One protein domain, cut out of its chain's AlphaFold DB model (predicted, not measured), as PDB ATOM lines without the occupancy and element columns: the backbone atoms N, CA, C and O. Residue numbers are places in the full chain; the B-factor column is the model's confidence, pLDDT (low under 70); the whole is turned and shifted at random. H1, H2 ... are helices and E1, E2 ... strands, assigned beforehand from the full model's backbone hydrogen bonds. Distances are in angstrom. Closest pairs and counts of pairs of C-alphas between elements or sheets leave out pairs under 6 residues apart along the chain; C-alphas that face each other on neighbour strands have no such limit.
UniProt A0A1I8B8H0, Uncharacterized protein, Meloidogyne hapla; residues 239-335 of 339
ATOM      1  N   TYR A 239     -34.933  23.832  19.314       88.94
ATOM      2  CA  TYR A 239     -33.553  24.292  19.371       88.94
ATOM      3  C   TYR A 239     -33.523  25.744  19.805       88.94
ATOM      4  O   TYR A 239     -34.251  26.563  19.249       88.94
ATOM      5  N   CYS A 240     -32.658  26.054  20.760       92.00
ATOM      6  CA  CYS A 240     -32.399  27.406  21.241       92.00
ATOM      7  C   CYS A 240     -30.906  27.708  21.117       92.00
ATOM      8  O   CYS A 240     -30.080  26.792  21.053       92.00
ATOM      9  N   PHE A 241     -30.537  28.984  21.129       93.69
ATOM     10  CA  PHE A 241     -29.161  29.361  21.414       93.69
ATOM     11  C   PHE A 241     -28.854  29.146  22.899       93.69
ATOM     12  O   PHE A 241     -29.642  29.509  23.771       93.69
ATOM     13  N   ASN A 242     -27.700  28.553  23.178       92.44
ATOM     14  CA  ASN A 242     -27.058  28.504  24.477       92.44
ATOM     15  C   ASN A 242     -25.684  29.154  24.334       92.44
ATOM     16  O   ASN A 242     -24.788  28.562  23.732       92.44
ATOM     17  N   GLN A 243     -25.549  30.396  24.801       87.88
ATOM     18  CA  GLN A 243     -24.313  31.177  24.678       87.88
ATOM     19  C   GLN A 243     -23.778  31.175  23.228       87.88
ATOM     20  O   GLN A 243     -22.635  30.800  22.962       87.88
ATOM     21  N   ASN A 244     -24.640  31.534  22.267       84.62
ATOM     22  CA  ASN A 244     -24.391  31.516  20.812       84.62
ATOM     23  C   ASN A 244     -24.175  30.133  20.157       84.62
ATOM     24  O   ASN A 244     -23.882  30.070  18.963       84.62
ATOM     25  N   LYS A 245     -24.345  29.021  20.880       89.75
ATOM     26  CA  LYS A 245     -24.303  27.656  20.319       89.75
ATOM     27  C   LYS A 245     -25.708  27.082  20.170       89.75
ATOM     28  O   LYS A 245     -26.563  27.338  21.005       89.75
ATOM     29  N   GLU A 246     -25.960  26.289  19.134       91.00
ATOM     30  CA  GLU A 246     -27.244  25.594  18.982       91.00
ATOM     31  C   GLU A 246     -27.364  24.483  20.050       91.00
ATOM     32  O   GLU A 246     -26.440  23.685  20.227       91.00
ATOM     33  N   LYS A 247     -28.486  24.431  20.775       90.50
ATOM     34  CA  LYS A 247     -28.770  23.422  21.807       90.50
ATOM     35  C   LYS A 247     -30.158  22.825  21.610       90.50
ATOM     36  O   LYS A 247     -31.125  23.562  21.445       90.50
ATOM     37  N   GLU A 248     -30.243  21.497  21.677       89.19
ATOM     38  CA  GLU A 248     -31.502  20.749  21.658       89.19
ATOM     39  C   GLU A 248     -32.275  20.924  22.980       89.19
ATOM     40  O   GLU A 248     -31.702  20.832  24.070       89.19
ATOM     41  N   CYS A 249     -33.581  21.158  22.883       87.31
ATOM     42  CA  CYS A 249     -34.479  21.464  23.988       87.31
ATOM     43  C   CYS A 249     -35.711  20.551  23.956       87.31
ATOM     44  O   CYS A 249     -36.269  20.259  22.895       87.31
ATOM     45  N   LYS A 250     -36.156  20.130  25.146       84.44
ATOM     46  CA  LYS A 250     -37.396  19.353  25.324       84.44
ATOM     47  C   LYS A 250     -38.649  20.211  25.159       84.44
ATOM     48  O   LYS A 250     -39.676  19.720  24.712       84.44
ATOM     49  N   GLU A 251     -38.544  21.481  25.534       86.19
ATOM     50  CA  GLU A 251     -39.631  22.451  25.502       86.19
ATOM     51  C   GLU A 251     -39.402  23.491  24.411       86.19
ATOM     52  O   GLU A 251     -38.276  23.723  23.971       86.19
ATOM     53  N   SER A 252     -40.496  24.122  24.000       87.56
ATOM     54  CA  SER A 252     -40.557  25.077  22.898       87.56
ATOM     55  C   SER A 252     -40.089  26.485  23.232       87.56
ATOM     56  O   SER A 252     -39.955  27.305  22.323       87.56
ATOM     57  N   TYR A 253     -39.872  26.765  24.515       92.25
ATOM     58  CA  TYR A 253     -39.433  28.064  24.994       92.25
ATOM     59  C   TYR A 253     -37.914  28.202  24.901       92.25
ATOM     60  O   TYR A 253     -37.170  27.284  25.252       92.25
ATOM     61  N   CYS A 254     -37.477  29.378  24.471       94.31
ATOM     62  CA  CYS A 254     -36.092  29.820  24.520       94.31
ATOM     63  C   CYS A 254     -36.030  31.191  25.190       94.31
ATOM     64  O   CYS A 254     -36.889  32.031  24.915       94.31
ATOM     65  N   TYR A 255     -34.977  31.456  25.963       93.94
ATOM     66  CA  TYR A 255     -34.734  32.778  26.540       93.94
ATOM     67  C   TYR A 255     -33.346  33.321  26.199       93.94
ATOM     68  O   TYR A 255     -32.412  32.571  25.894       93.94
ATOM     69  N   ILE A 256     -33.225  34.644  26.241       93.88
ATOM     70  CA  ILE A 256     -31.975  35.401  26.199       93.88
ATOM     71  C   ILE A 256     -32.079  36.541  27.209       93.88
ATOM     72  O   ILE A 256     -33.094  37.231  27.236       93.88
ATOM     73  N   SER A 257     -31.050  36.756  28.023       91.69
ATOM     74  CA  SER A 257     -30.991  37.868  28.972       91.69
ATOM     75  C   SER A 257     -29.831  38.810  28.673       91.69
ATOM     76  O   SER A 257     -28.878  38.478  27.969       91.69
ATOM     77  N   ASN A 258     -29.922  40.025  29.205       88.88
ATOM     78  CA  ASN A 258     -28.909  41.067  29.080       88.88
ATOM     79  C   ASN A 258     -27.722  40.856  30.041       88.88
ATOM     80  O   ASN A 258     -26.859  41.725  30.161       88.88
ATOM     81  N   ASN A 259     -27.662  39.706  30.711       87.12
ATOM     82  CA  ASN A 259     -26.515  39.283  31.491       87.12
ATOM     83  C   ASN A 259     -25.409  38.796  30.545       87.12
ATOM     84  O   ASN A 259     -25.637  37.896  29.734       87.12
ATOM     85  N   LYS A 260     -24.224  39.408  30.607       87.69
ATOM     86  CA  LYS A 260     -23.094  39.068  29.734       87.69
ATOM     87  C   LYS A 260     -21.983  38.398  30.523       87.69
ATOM     88  O   LYS A 260     -21.622  38.862  31.600       87.69
ATOM     89  N   ASP A 261     -21.398  37.355  29.945       85.88
ATOM     90  CA  ASP A 261     -20.165  36.775  30.469       85.88
ATOM     91  C   ASP A 261     -18.957  37.716  30.265       85.88
ATOM     92  O   ASP A 261     -19.049  38.777  29.636       85.88
ATOM     93  N   SER A 262     -17.785  37.312  30.762       87.00
ATOM     94  CA  SER A 262     -16.534  38.072  30.611       87.00
ATOM     95  C   SER A 262     -16.110  38.305  29.154       87.00
ATOM     96  O   SER A 262     -15.249  39.143  28.899       87.00
ATOM     97  N   ASN A 263     -16.695  37.575  28.200       87.50
ATOM     98  CA  ASN A 263     -16.436  37.690  26.767       87.50
ATOM     99  C   ASN A 263     -17.518  38.511  26.040       87.50
ATOM    100  O   ASN A 263     -17.470  38.645  24.818       87.50
ATOM    101  N   GLY A 264     -18.494  39.063  26.768       87.94
ATOM    102  CA  GLY A 264     -19.584  39.859  26.210       87.94
ATOM    103  C   GLY A 264     -20.720  39.038  25.588       87.94
ATOM    104  O   GLY A 264     -21.546  39.614  24.874       87.94
ATOM    105  N   ILE A 265     -20.776  37.726  25.831       88.56
ATOM    106  CA  ILE A 265     -21.818  36.830  25.316       88.56
ATOM    107  C   ILE A 265     -23.033  36.883  26.240       88.56
ATOM    108  O   ILE A 265     -22.903  36.680  27.445       88.56
ATOM    109  N   TYR A 266     -24.213  37.122  25.663       91.00
ATOM    110  CA  TYR A 266     -25.484  37.092  26.386       91.00
ATOM    111  C   TYR A 266     -25.802  35.689  26.914       91.00
ATOM    112  O   TYR A 266     -25.689  34.687  26.194       91.00
ATOM    113  N   GLU A 267     -26.276  35.624  28.151       91.88
ATOM    114  CA  GLU A 267     -26.849  34.415  28.715       91.88
ATOM    115  C   GLU A 267     -28.111  34.025  27.932       91.88
ATOM    116  O   GLU A 267     -28.990  34.837  27.652       91.88
ATOM    117  N   SER A 268     -28.172  32.769  27.505       93.56
ATOM    118  CA  SER A 268     -29.260  32.241  26.684       93.56
ATOM    119  C   SER A 268     -29.372  30.736  26.885       93.56
ATOM    120  O   SER A 268     -28.360  30.059  27.096       93.56
ATOM    121  N   ASN A 269     -30.594  30.199  26.861       94.06
ATOM    122  CA  ASN A 269     -30.826  28.765  27.034       94.06
ATOM    123  C   ASN A 269     -32.229  28.332  26.572       94.06
ATOM    124  O   ASN A 269     -33.049  29.142  26.137       94.06
ATOM    125  N   CYS A 270     -32.494  27.031  26.703       94.25
ATOM    126  CA  CYS A 270     -33.845  26.475  26.691       94.25
ATOM    127  C   CYS A 270     -34.644  26.956  27.913       94.25
ATOM    128  O   CYS A 270     -34.080  27.072  29.002       94.25
ATOM    129  N   GLY A 271     -35.955  27.101  27.752       93.19
ATOM    130  CA  GLY A 271     -36.895  27.462  28.809       93.19
ATOM    131  C   GLY A 271     -37.378  28.908  28.723       93.19
ATOM    132  O   GLY A 271     -37.015  29.662  27.818       93.19
ATOM    133  N   LYS A 272     -38.244  29.261  29.671       92.12
ATOM    134  CA  LYS A 272     -38.704  30.634  29.907       92.12
ATOM    135  C   LYS A 272     -37.616  31.458  30.595       92.12
ATOM    136  O   LYS A 272     -36.641  30.895  31.090       92.12
ATOM    137  N   CYS A 273     -37.804  32.774  30.642       88.62
ATOM    138  CA  CYS A 273     -36.976  33.640  31.476       88.62
ATOM    139  C   CYS A 273     -37.031  33.173  32.947       88.62
ATOM    140  O   CYS A 273     -38.133  33.042  33.480       88.62
ATOM    141  N   PRO A 274     -35.884  32.888  33.591       84.94
ATOM    142  CA  PRO A 274     -35.839  32.568  35.013       84.94
ATOM    143  C   PRO A 274     -36.314  33.744  35.874       84.94
ATOM    144  O   PRO A 274     -36.001  34.894  35.577       84.94
ATOM    145  N   GLU A 275     -37.017  33.441  36.965       75.75
ATOM    146  CA  GLU A 275     -37.533  34.443  37.915       75.75
ATOM    147  C   GLU A 275     -36.410  35.183  38.665       75.75
ATOM    148  O   GLU A 275     -36.580  36.327  39.063       75.75
ATOM    149  N   GLU A 276     -35.241  34.553  38.813       70.56
ATOM    150  CA  GLU A 276     -34.083  35.096  39.540       70.56
ATOM    151  C   GLU A 276     -33.237  36.084  38.710       70.56
ATOM    152  O   GLU A 276     -32.201  36.560  39.173       70.56
ATOM    153  N   ILE A 277     -33.619  36.380  37.460       69.31
ATOM    154  CA  ILE A 277     -32.838  37.276  36.605       69.31
ATOM    155  C   ILE A 277     -33.085  38.750  36.978       69.31
ATOM    156  O   ILE A 277     -34.170  39.286  36.784       69.31
ATOM    157  N   GLU A 278     -32.016  39.446  37.374       70.69
ATOM    158  CA  GLU A 278     -32.000  40.894  37.671       70.69
ATOM    159  C   GLU A 278     -31.687  41.778  36.438       70.69
ATOM    160  O   GLU A 278     -31.197  42.905  36.549       70.69
ATOM    161  N   THR A 279     -31.882  41.263  35.219       79.69
ATOM    162  CA  THR A 279     -31.597  41.985  33.964       79.69
ATOM    163  C   THR A 279     -32.636  41.693  32.886       79.69
ATOM    164  O   THR A 279     -33.226  40.628  32.869       79.69
ATOM    165  N   ASN A 280     -32.839  42.603  31.931       84.12
ATOM    166  CA  ASN A 280     -33.803  42.386  30.846       84.12
ATOM    167  C   ASN A 280     -33.624  41.010  30.181       84.12
ATOM    168  O   ASN A 280     -32.535  40.683  29.715       84.12
ATOM    169  N   CYS A 281     -34.699  40.246  30.100       88.75
ATOM    170  CA  CYS A 281     -34.778  38.908  29.561       88.75
ATOM    171  C   CYS A 281     -35.946  38.842  28.592       88.75
ATOM    172  O   CYS A 281     -37.073  39.206  28.911       88.75
ATOM    173  N   ALA A 282     -35.669  38.368  27.389       90.44
ATOM    174  CA  ALA A 282     -36.672  38.113  26.381       90.44
ATOM    175  C   ALA A 282     -36.821  36.613  26.175       90.44
ATOM    176  O   ALA A 282     -35.833  35.876  26.138       90.44
ATOM    177  N   GLN A 283     -38.059  36.175  25.973       91.56
ATOM    178  CA  GLN A 283     -38.370  34.795  25.640       91.56
ATOM    179  C   GLN A 283     -39.173  34.706  24.348       91.56
ATOM    180  O   GLN A 283     -39.822  35.655  23.915       91.56
ATOM    181  N   CYS A 284     -39.111  33.543  23.722       89.44
ATOM    182  CA  CYS A 284     -39.842  33.229  22.509       89.44
ATOM    183  C   CYS A 284     -40.243  31.757  22.522       89.44
ATOM    184  O   CYS A 284     -39.636  30.938  23.214       89.44
ATOM    185  N   ASN A 285     -41.292  31.433  21.771       89.38
ATOM    186  CA  ASN A 285     -41.923  30.121  21.782       89.38
ATOM    187  C   ASN A 285     -42.099  29.594  20.349       89.38
ATOM    188  O   ASN A 285     -42.300  30.366  19.410       89.38
ATOM    189  N   ASN A 286     -42.036  28.271  20.182       80.88
ATOM    190  CA  ASN A 286     -42.341  27.520  18.957       80.88
ATOM    191  C   ASN A 286     -41.466  27.825  17.729       80.88
ATOM    192  O   ASN A 286     -41.651  27.200  16.685       80.88
ATOM    193  N   THR A 287     -40.479  28.711  17.855       83.62
ATOM    194  CA  THR A 287     -39.584  29.115  16.766       83.62
ATOM    195  C   THR A 287     -38.149  28.693  17.088       83.62
ATOM    196  O   THR A 287     -37.601  29.155  18.086       83.62
ATOM    197  N   PRO A 288     -37.502  27.832  16.282       86.56
ATOM    198  CA  PRO A 288     -36.117  27.437  16.520       86.56
ATOM    199  C   PRO A 288     -35.160  28.632  16.490       86.56
ATOM    200  O   PRO A 288     -35.282  29.503  15.631       86.56
ATOM    201  N   LEU A 289     -34.179  28.639  17.395       89.62
ATOM    202  CA  LEU A 289     -33.112  29.642  17.477       89.62
ATOM    203  C   LEU A 289     -33.626  31.093  17.566       89.62
ATOM    204  O   LEU A 289     -32.992  32.024  17.071       89.62
ATOM    205  N   CYS A 290     -34.793  31.299  18.177       90.56
ATOM    206  CA  CYS A 290     -35.442  32.609  18.218       90.56
ATOM    207  C   CYS A 290     -34.825  33.581  19.237       90.56
ATOM    208  O   CYS A 290     -34.950  34.798  19.078       90.56
ATOM    209  N   ASN A 291     -34.131  33.065  20.254       93.62
ATOM    210  CA  ASN A 291     -33.526  33.824  21.348       93.62
ATOM    211  C   ASN A 291     -32.235  34.535  20.911       93.62
ATOM    212  O   ASN A 291     -31.123  34.192  21.303       93.62
ATOM    213  N   THR A 292     -32.407  35.528  20.044       93.19
ATOM    214  CA  THR A 292     -31.341  36.331  19.436       93.19
ATOM    215  C   THR A 292     -31.197  37.686  20.122       93.19
ATOM    216  O   THR A 292     -32.135  38.189  20.737       93.19
ATOM    217  N   GLU A 293     -30.062  38.360  19.928       91.88
ATOM    218  CA  GLU A 293     -29.898  39.749  20.383       91.88
ATOM    219  C   GLU A 293     -30.967  40.688  19.786       91.88
ATOM    220  O   GLU A 293     -31.395  41.643  20.433       91.88
ATOM    221  N   LYS A 294     -31.444  40.404  18.564       91.88
ATOM    222  CA  LYS A 294     -32.545  41.152  17.943       91.88
ATOM    223  C   LYS A 294     -33.844  41.012  18.737       91.88
ATOM    224  O   LYS A 294     -34.541  42.008  18.890       91.88
ATOM    225  N   LEU A 295     -34.157  39.811  19.233       90.69
ATOM    226  CA  LEU A 295     -35.303  39.602  20.118       90.69
ATOM    227  C   LEU A 295     -35.140  40.460  21.376       90.69
ATOM    228  O   LEU A 295     -35.985  41.304  21.635       90.69
ATOM    229  N   LEU A 296     -34.003  40.333  22.068       88.81
ATOM    230  CA  LEU A 296     -33.725  41.070  23.305       88.81
ATOM    231  C   LEU A 296     -33.903  42.593  23.153       88.81
ATOM    232  O   LEU A 296     -34.495  43.231  24.022       88.81
ATOM    233  N   LYS A 297     -33.409  43.170  22.048       86.94
ATOM    234  CA  LYS A 297     -33.500  44.613  21.753       86.94
ATOM    235  C   LYS A 297     -34.902  45.078  21.363       86.94
ATOM    236  O   LYS A 297     -35.237  46.229  21.619       86.94
ATOM    237  N   ASN A 298     -35.678  44.213  20.713       87.75
ATOM    238  CA  ASN A 298     -36.998  44.556  20.187       87.75
ATOM    239  C   ASN A 298     -38.141  44.163  21.129       87.75
ATOM    240  O   ASN A 298     -39.281  44.548  20.881       87.75
ATOM    241  N   SER A 299     -37.855  43.384  22.172       86.62
ATOM    242  CA  SER A 299     -38.831  43.038  23.197       86.62
ATOM    243  C   SER A 299     -39.314  44.277  23.939       86.62
ATOM    244  O   SER A 299     -38.567  45.221  24.199       86.62
ATOM    245  N   PHE A 300     -40.598  44.252  24.272       81.00
ATOM    246  CA  PHE A 300     -41.265  45.291  25.032       81.00
ATOM    247  C   PHE A 300     -41.148  44.960  26.521       81.00
ATOM    248  O   PHE A 300     -41.462  43.845  26.908       81.00
ATOM    249  N   TYR A 301     -40.677  45.884  27.358       79.62
ATOM    250  CA  TYR A 301     -40.486  45.644  28.794       79.62
ATOM    251  C   TYR A 301     -41.393  46.562  29.603       79.62
ATOM    252  O   TYR A 301     -41.506  47.752  29.303       79.62
ATOM    253  N   CYS A 302     -42.020  46.002  30.631       71.75
ATOM    254  CA  CYS A 302     -42.882  46.729  31.548       71.75
ATOM    255  C   CYS A 302     -42.054  47.369  32.692       71.75
ATOM    256  O   CYS A 302     -40.902  47.004  32.923       71.75
ATOM    257  N   LEU A 303     -42.607  48.345  33.415       68.50
ATOM    258  CA  LEU A 303     -42.027  48.822  34.682       68.50
ATOM    259  C   LEU A 303     -42.751  48.141  35.837       68.50
ATOM    260  O   LEU A 303     -43.977  48.168  35.849       68.50
ATOM    261  N   GLU A 304     -42.016  47.593  36.799       60.22
ATOM    262  CA  GLU A 304     -42.583  46.996  38.008       60.22
ATOM    263  C   GLU A 304     -42.398  47.944  39.198       60.22
ATOM    264  O   GLU A 304     -41.385  48.630  39.345       60.22
ATOM    265  N   PHE A 305     -43.424  48.026  40.040       58.44
ATOM    266  CA  PHE A 305     -43.394  48.818  41.264       58.44
ATOM    267  C   PHE A 305     -43.539  47.872  42.452       58.44
ATOM    268  O   PHE A 305     -44.381  46.974  42.427       58.44
ATOM    269  N   THR A 306     -42.741  48.085  43.494       56.19
ATOM    270  CA  THR A 306     -42.911  47.398  44.779       56.19
ATOM    271  C   THR A 306     -44.192  47.868  45.488       56.19
ATOM    272  O   THR A 306     -44.693  48.950  45.183       56.19
ATOM    273  N   GLU A 307     -44.699  47.101  46.471       52.94
ATOM    274  CA  GLU A 307     -45.892  47.448  47.288       52.94
ATOM    275  C   GLU A 307     -45.871  48.891  47.827       52.94
ATOM    276  O   GLU A 307     -46.906  49.538  47.974       52.94
ATOM    277  N   TYR A 308     -44.674  49.427  48.056       55.66
ATOM    278  CA  TYR A 308     -44.442  50.842  48.286       55.66
ATOM    279  C   TYR A 308     -43.917  51.451  46.984       55.66
ATOM    280  O   TYR A 308     -42.827  51.096  46.538       55.66
ATOM    281  N   MET A 309     -44.658  52.388  46.383       52.69
ATOM    282  CA  MET A 309     -44.272  53.130  45.165       52.69
ATOM    283  C   MET A 309     -43.056  54.066  45.366       52.69
ATOM    284  O   MET A 309     -42.958  55.119  44.742       52.69
ATOM    285  N   GLU A 310     -42.138  53.733  46.271       48.53
ATOM    286  CA  GLU A 310     -40.956  54.532  46.590       48.53
ATOM    287  C   GLU A 310     -39.804  54.293  45.604       48.53
ATOM    288  O   GLU A 310     -38.934  55.154  45.460       48.53
ATOM    289  N   LYS A 311     -39.793  53.149  44.905       50.09
ATOM    290  CA  LYS A 311     -38.774  52.800  43.908       50.09
ATOM    291  C   LYS A 311     -39.408  52.185  42.665       50.09
ATOM    292  O   LYS A 311     -40.340  51.393  42.747       50.09
ATOM    293  N   THR A 312     -38.913  52.608  41.505       48.03
ATOM    294  CA  THR A 312     -39.237  52.008  40.210       48.03
ATOM    295  C   THR A 312     -38.187  50.952  39.908       48.03
ATOM    296  O   THR A 312     -37.024  51.313  39.714       48.03
ATOM    297  N   ASP A 313     -38.593  49.691  39.818       52.97
ATOM    298  CA  ASP A 313     -37.742  48.633  39.286       52.97
ATOM    299  C   ASP A 313     -38.138  48.380  37.824       52.97
ATOM    300  O   ASP A 313     -39.291  48.531  37.404       52.97
ATOM    301  N   LYS A 314     -37.160  48.089  36.968       52.53
ATOM    302  CA  LYS A 314     -37.474  47.700  35.587       52.53
ATOM    303  C   LYS A 314     -37.960  46.259  35.635       52.53
ATOM    304  O   LYS A 314     -37.272  45.442  36.234       52.53
ATOM    305  N   SER A 315     -39.079  45.936  34.977       52.72
ATOM    306  CA  SER A 315     -39.385  44.524  34.755       52.72
ATOM    307  C   SER A 315     -38.258  43.943  33.920       52.72
ATOM    308  O   SER A 315     -37.889  44.466  32.859       52.72
ATOM    309  N   TYR A 316     -37.692  42.870  34.440       63.78
ATOM    310  CA  TYR A 316     -36.599  42.160  33.811       63.78
ATOM    311  C   TYR A 316     -37.107  41.124  32.810       63.78
ATOM    312  O   TYR A 316     -36.293  40.453  32.196       63.78
ATOM    313  N   ILE A 317     -38.418  41.013  32.570       62.38
ATOM    314  CA  ILE A 317     -39.001  40.063  31.614       62.38
ATOM    315  C   ILE A 317     -39.749  40.824  30.508       62.38
ATOM    316  O   ILE A 317     -40.485  41.776  30.759       62.38
ATOM    317  N   GLY A 318     -39.539  40.427  29.252       60.66
ATOM    318  CA  GLY A 318     -40.228  40.991  28.093       60.66
ATOM    319  C   GLY A 318     -41.713  40.612  28.067       60.66
ATOM    320  O   GLY A 318     -42.052  39.431  28.093       60.66
ATOM    321  N   CYS A 319     -42.578  41.617  27.971       66.62
ATOM    322  CA  CYS A 319     -44.030  41.536  27.841       66.62
ATOM    323  C   CYS A 319     -44.442  41.331  26.363       66.62
ATOM    324  O   CYS A 319     -43.780  41.841  25.455       66.62
ATOM    325  N   GLU A 320     -45.548  40.622  26.099       65.12
ATOM    326  CA  GLU A 320     -45.953  40.291  24.719       65.12
ATOM    327  C   GLU A 320     -46.439  41.505  23.908       65.12
ATOM    328  O   GLU A 320     -46.072  41.656  22.742       65.12
ATOM    329  N   SER A 321     -47.278  42.373  24.489       68.31
ATOM    330  CA  SER A 321     -47.856  43.506  23.736       68.31
ATOM    331  C   SER A 321     -48.356  44.698  24.556       68.31
ATOM    332  O   SER A 321     -48.467  45.792  24.007       68.31
ATOM    333  N   GLN A 322     -48.649  44.534  25.849       68.62
ATOM    334  CA  GLN A 322     -49.201  45.607  26.679       68.62
ATOM    335  C   GLN A 322     -48.724  45.509  28.131       68.62
ATOM    336  O   GLN A 322     -48.536  44.414  28.655       68.62
ATOM    337  N   CYS A 323     -48.550  46.664  28.778       70.88
ATOM    338  CA  CYS A 323     -48.465  46.776  30.235       70.88
ATOM    339  C   CYS A 323     -49.825  47.253  30.749       70.88
ATOM    340  O   CYS A 323     -50.479  48.057  30.081       70.88
ATOM    341  N   PHE A 324     -50.219  46.860  31.956       66.25
ATOM    342  CA  PHE A 324     -51.376  47.453  32.625       66.25
ATOM    343  C   PHE A 324     -50.992  47.950  34.007       66.25
ATOM    344  O   PHE A 324     -50.122  47.373  34.630       66.25
ATOM    345  N   VAL A 325     -51.651  48.996  34.496       66.31
ATOM    346  CA  VAL A 325     -51.478  49.499  35.864       66.31
ATOM    347  C   VAL A 325     -52.803  49.308  36.589       66.31
ATOM    348  O   VAL A 325     -53.819  49.823  36.124       66.31
ATOM    349  N   GLU A 326     -52.808  48.602  37.718       61.41
ATOM    350  CA  GLU A 326     -54.010  48.378  38.525       61.41
ATOM    351  C   GLU A 326     -53.879  49.065  39.889       61.41
ATOM    352  O   GLU A 326     -52.840  48.995  40.541       61.41
ATOM    353  N   ARG A 327     -54.928  49.767  40.337       56.19
ATOM    354  CA  ARG A 327     -54.986  50.333  41.696       56.19
ATOM    355  C   ARG A 327     -55.476  49.267  42.666       56.19
ATOM    356  O   ARG A 327     -56.576  48.765  42.466       56.19
ATOM    357  N   ILE A 328     -54.718  49.001  43.729       59.38
ATOM    358  CA  ILE A 328     -55.121  48.046  44.774       59.38
ATOM    359  C   ILE A 328     -55.860  48.757  45.914       59.38
ATOM    360  O   ILE A 328     -56.924  48.296  46.315       59.38
ATOM    361  N   GLU A 329     -55.389  49.931  46.359       53.72
ATOM    362  CA  GLU A 329     -56.088  50.802  47.325       53.72
ATOM    363  C   GLU A 329     -55.854  52.297  47.021       53.72
ATOM    364  O   GLU A 329     -55.092  52.653  46.115       53.72
ATOM    365  N   ILE A 330     -56.543  53.201  47.739       43.59
ATOM    366  CA  ILE A 330     -56.444  54.664  47.562       43.59
ATOM    367  C   ILE A 330     -54.980  55.106  47.720       43.59
ATOM    368  O   ILE A 330     -54.499  55.333  48.823       43.59
ATOM    369  N   GLY A 331     -54.291  55.264  46.589       48.03
ATOM    370  CA  GLY A 331     -52.921  55.773  46.522       48.03
ATOM    371  C   GLY A 331     -51.826  54.746  46.218       48.03
ATOM    372  O   GLY A 331     -50.683  55.171  46.096       48.03
ATOM    373  N   GLN A 332     -52.131  53.454  46.039       43.31
ATOM    374  CA  GLN A 332     -51.131  52.435  45.676       43.31
ATOM    375  C   GLN A 332     -51.584  51.610  44.460       43.31
ATOM    376  O   GLN A 332     -52.684  51.050  44.449       43.31
ATOM    377  N   CYS A 333     -50.741  51.553  43.421       39.72
ATOM    378  CA  CYS A 333     -50.930  50.656  42.276       39.72
ATOM    379  C   CYS A 333     -49.970  49.464  42.363       39.72
ATOM    380  O   CYS A 333     -48.789  49.672  42.629       39.72
ATOM    381  N   LEU A 334     -50.453  48.260  42.053       44.31
ATOM    382  CA  LEU A 334     -49.604  47.120  41.697       44.31
ATOM    383  C   LEU A 334     -49.749  46.833  40.202       44.31
ATOM    384  O   LEU A 334     -50.802  47.033  39.593       44.31
ATOM    385  N   LEU A 335     -48.655  46.368  39.614       45.69
ATOM    386  CA  LEU A 335     -48.599  45.909  38.236       45.69
ATOM    387  C   LEU A 335     -48.551  44.381  38.257       45.69
ATOM    388  O   LEU A 335     -47.688  43.821  38.926       45.69
TER     389      LEU A 335
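AT A GLANCE: This is residues 239 to 335 of the 339 residues of an uncharacterized protein of Meloidogyne hapla (UniProt A0A1I8B8H0). This is an elongated row of small antiparallel strand pieces: a three-stranded sheet, E4, E3 and E5, with the hairpin E1 and E2 at one end of it, the hairpin E6 and E7 at the other, and the small hairpin E8 and E9 at the far tip. The short helix H1 covers one face of the sheet and crosses its strands. The printed part has 97 residues with one named helix and nine named strands, in the order E1 E2 E3 E4 E5 H1 E6 E7 E8 E9; the class is mostly strand. It is elongated, spanning 50 by 30 by 21 A, and only just loose, close to compact, with a radius of gyration of the C-alphas of 15.3 A.

HOW THE PARTS SIT: Start with the sheet, where the inner strand E3, residues 253 to 260, has the edge strands E4, residues 266 to 270, and E5, residues 281 to 285, as antiparallel neighbours. Look for N 257 and O 267 at 2.8 A, and for N 282 and O 256 at 2.8 A. H1, residues 293 to 298, is on this sheet at a height over the sheet of 7.9 A; it only just lies over E5 alone, with 4 of its 6 C-alphas falling on E5 and 2 on E3, and runs across the strands at 82 degrees to E5 on the local plane. Its closest C-alphas to E5 are Leu 296 and Ala 282, 5.2 A apart. Every O i to N i+4 pair of H1 is within hydrogen-bond range. Next find the hairpin of E1, residues 239 to 242, and E2, residues 245 to 249, with N 242 and O 245 at 2.7 A. The closest C-alphas of E1 and E4 are those of Asn 242 and Asn 269, 4.6 A apart. The hairpin of E6, residues 300 to 305, and E7, residues 312 to 319, has N 304 and O 313 at 2.9 A; E7 bends by 71 degrees at residue 316. The closest C-alphas of E7 and E5 are Ile 317 and Cys 281, at 4.8 A. In the hairpin of E8, residues 326 to 329, and E9, residues 332 to 334, N 334 and O 326 are 2.9 A apart. E8 is apart from E6.

IN THESE COORDINATES: Find C-alpha 253 at (-39.433, 28.064, 24.994); from there E3 runs 20.3 A to C-alpha 260. E7 spans 16.9 A and E6 16.7 A. E1 begins at C-alpha 239, (-33.553, 24.292, 19.371), and E9 ends at C-alpha 334, (-49.604, 47.120, 41.697).

THE WHOLE: The two C-alphas farthest apart, Glu 246 and Ile 330, are 50.1 A apart. The printed part has no cut and no long link. The mean pLDDT of the printed part is 77.1; residue 277, residues 303 to 322 and residues 324 to 335 are under 70.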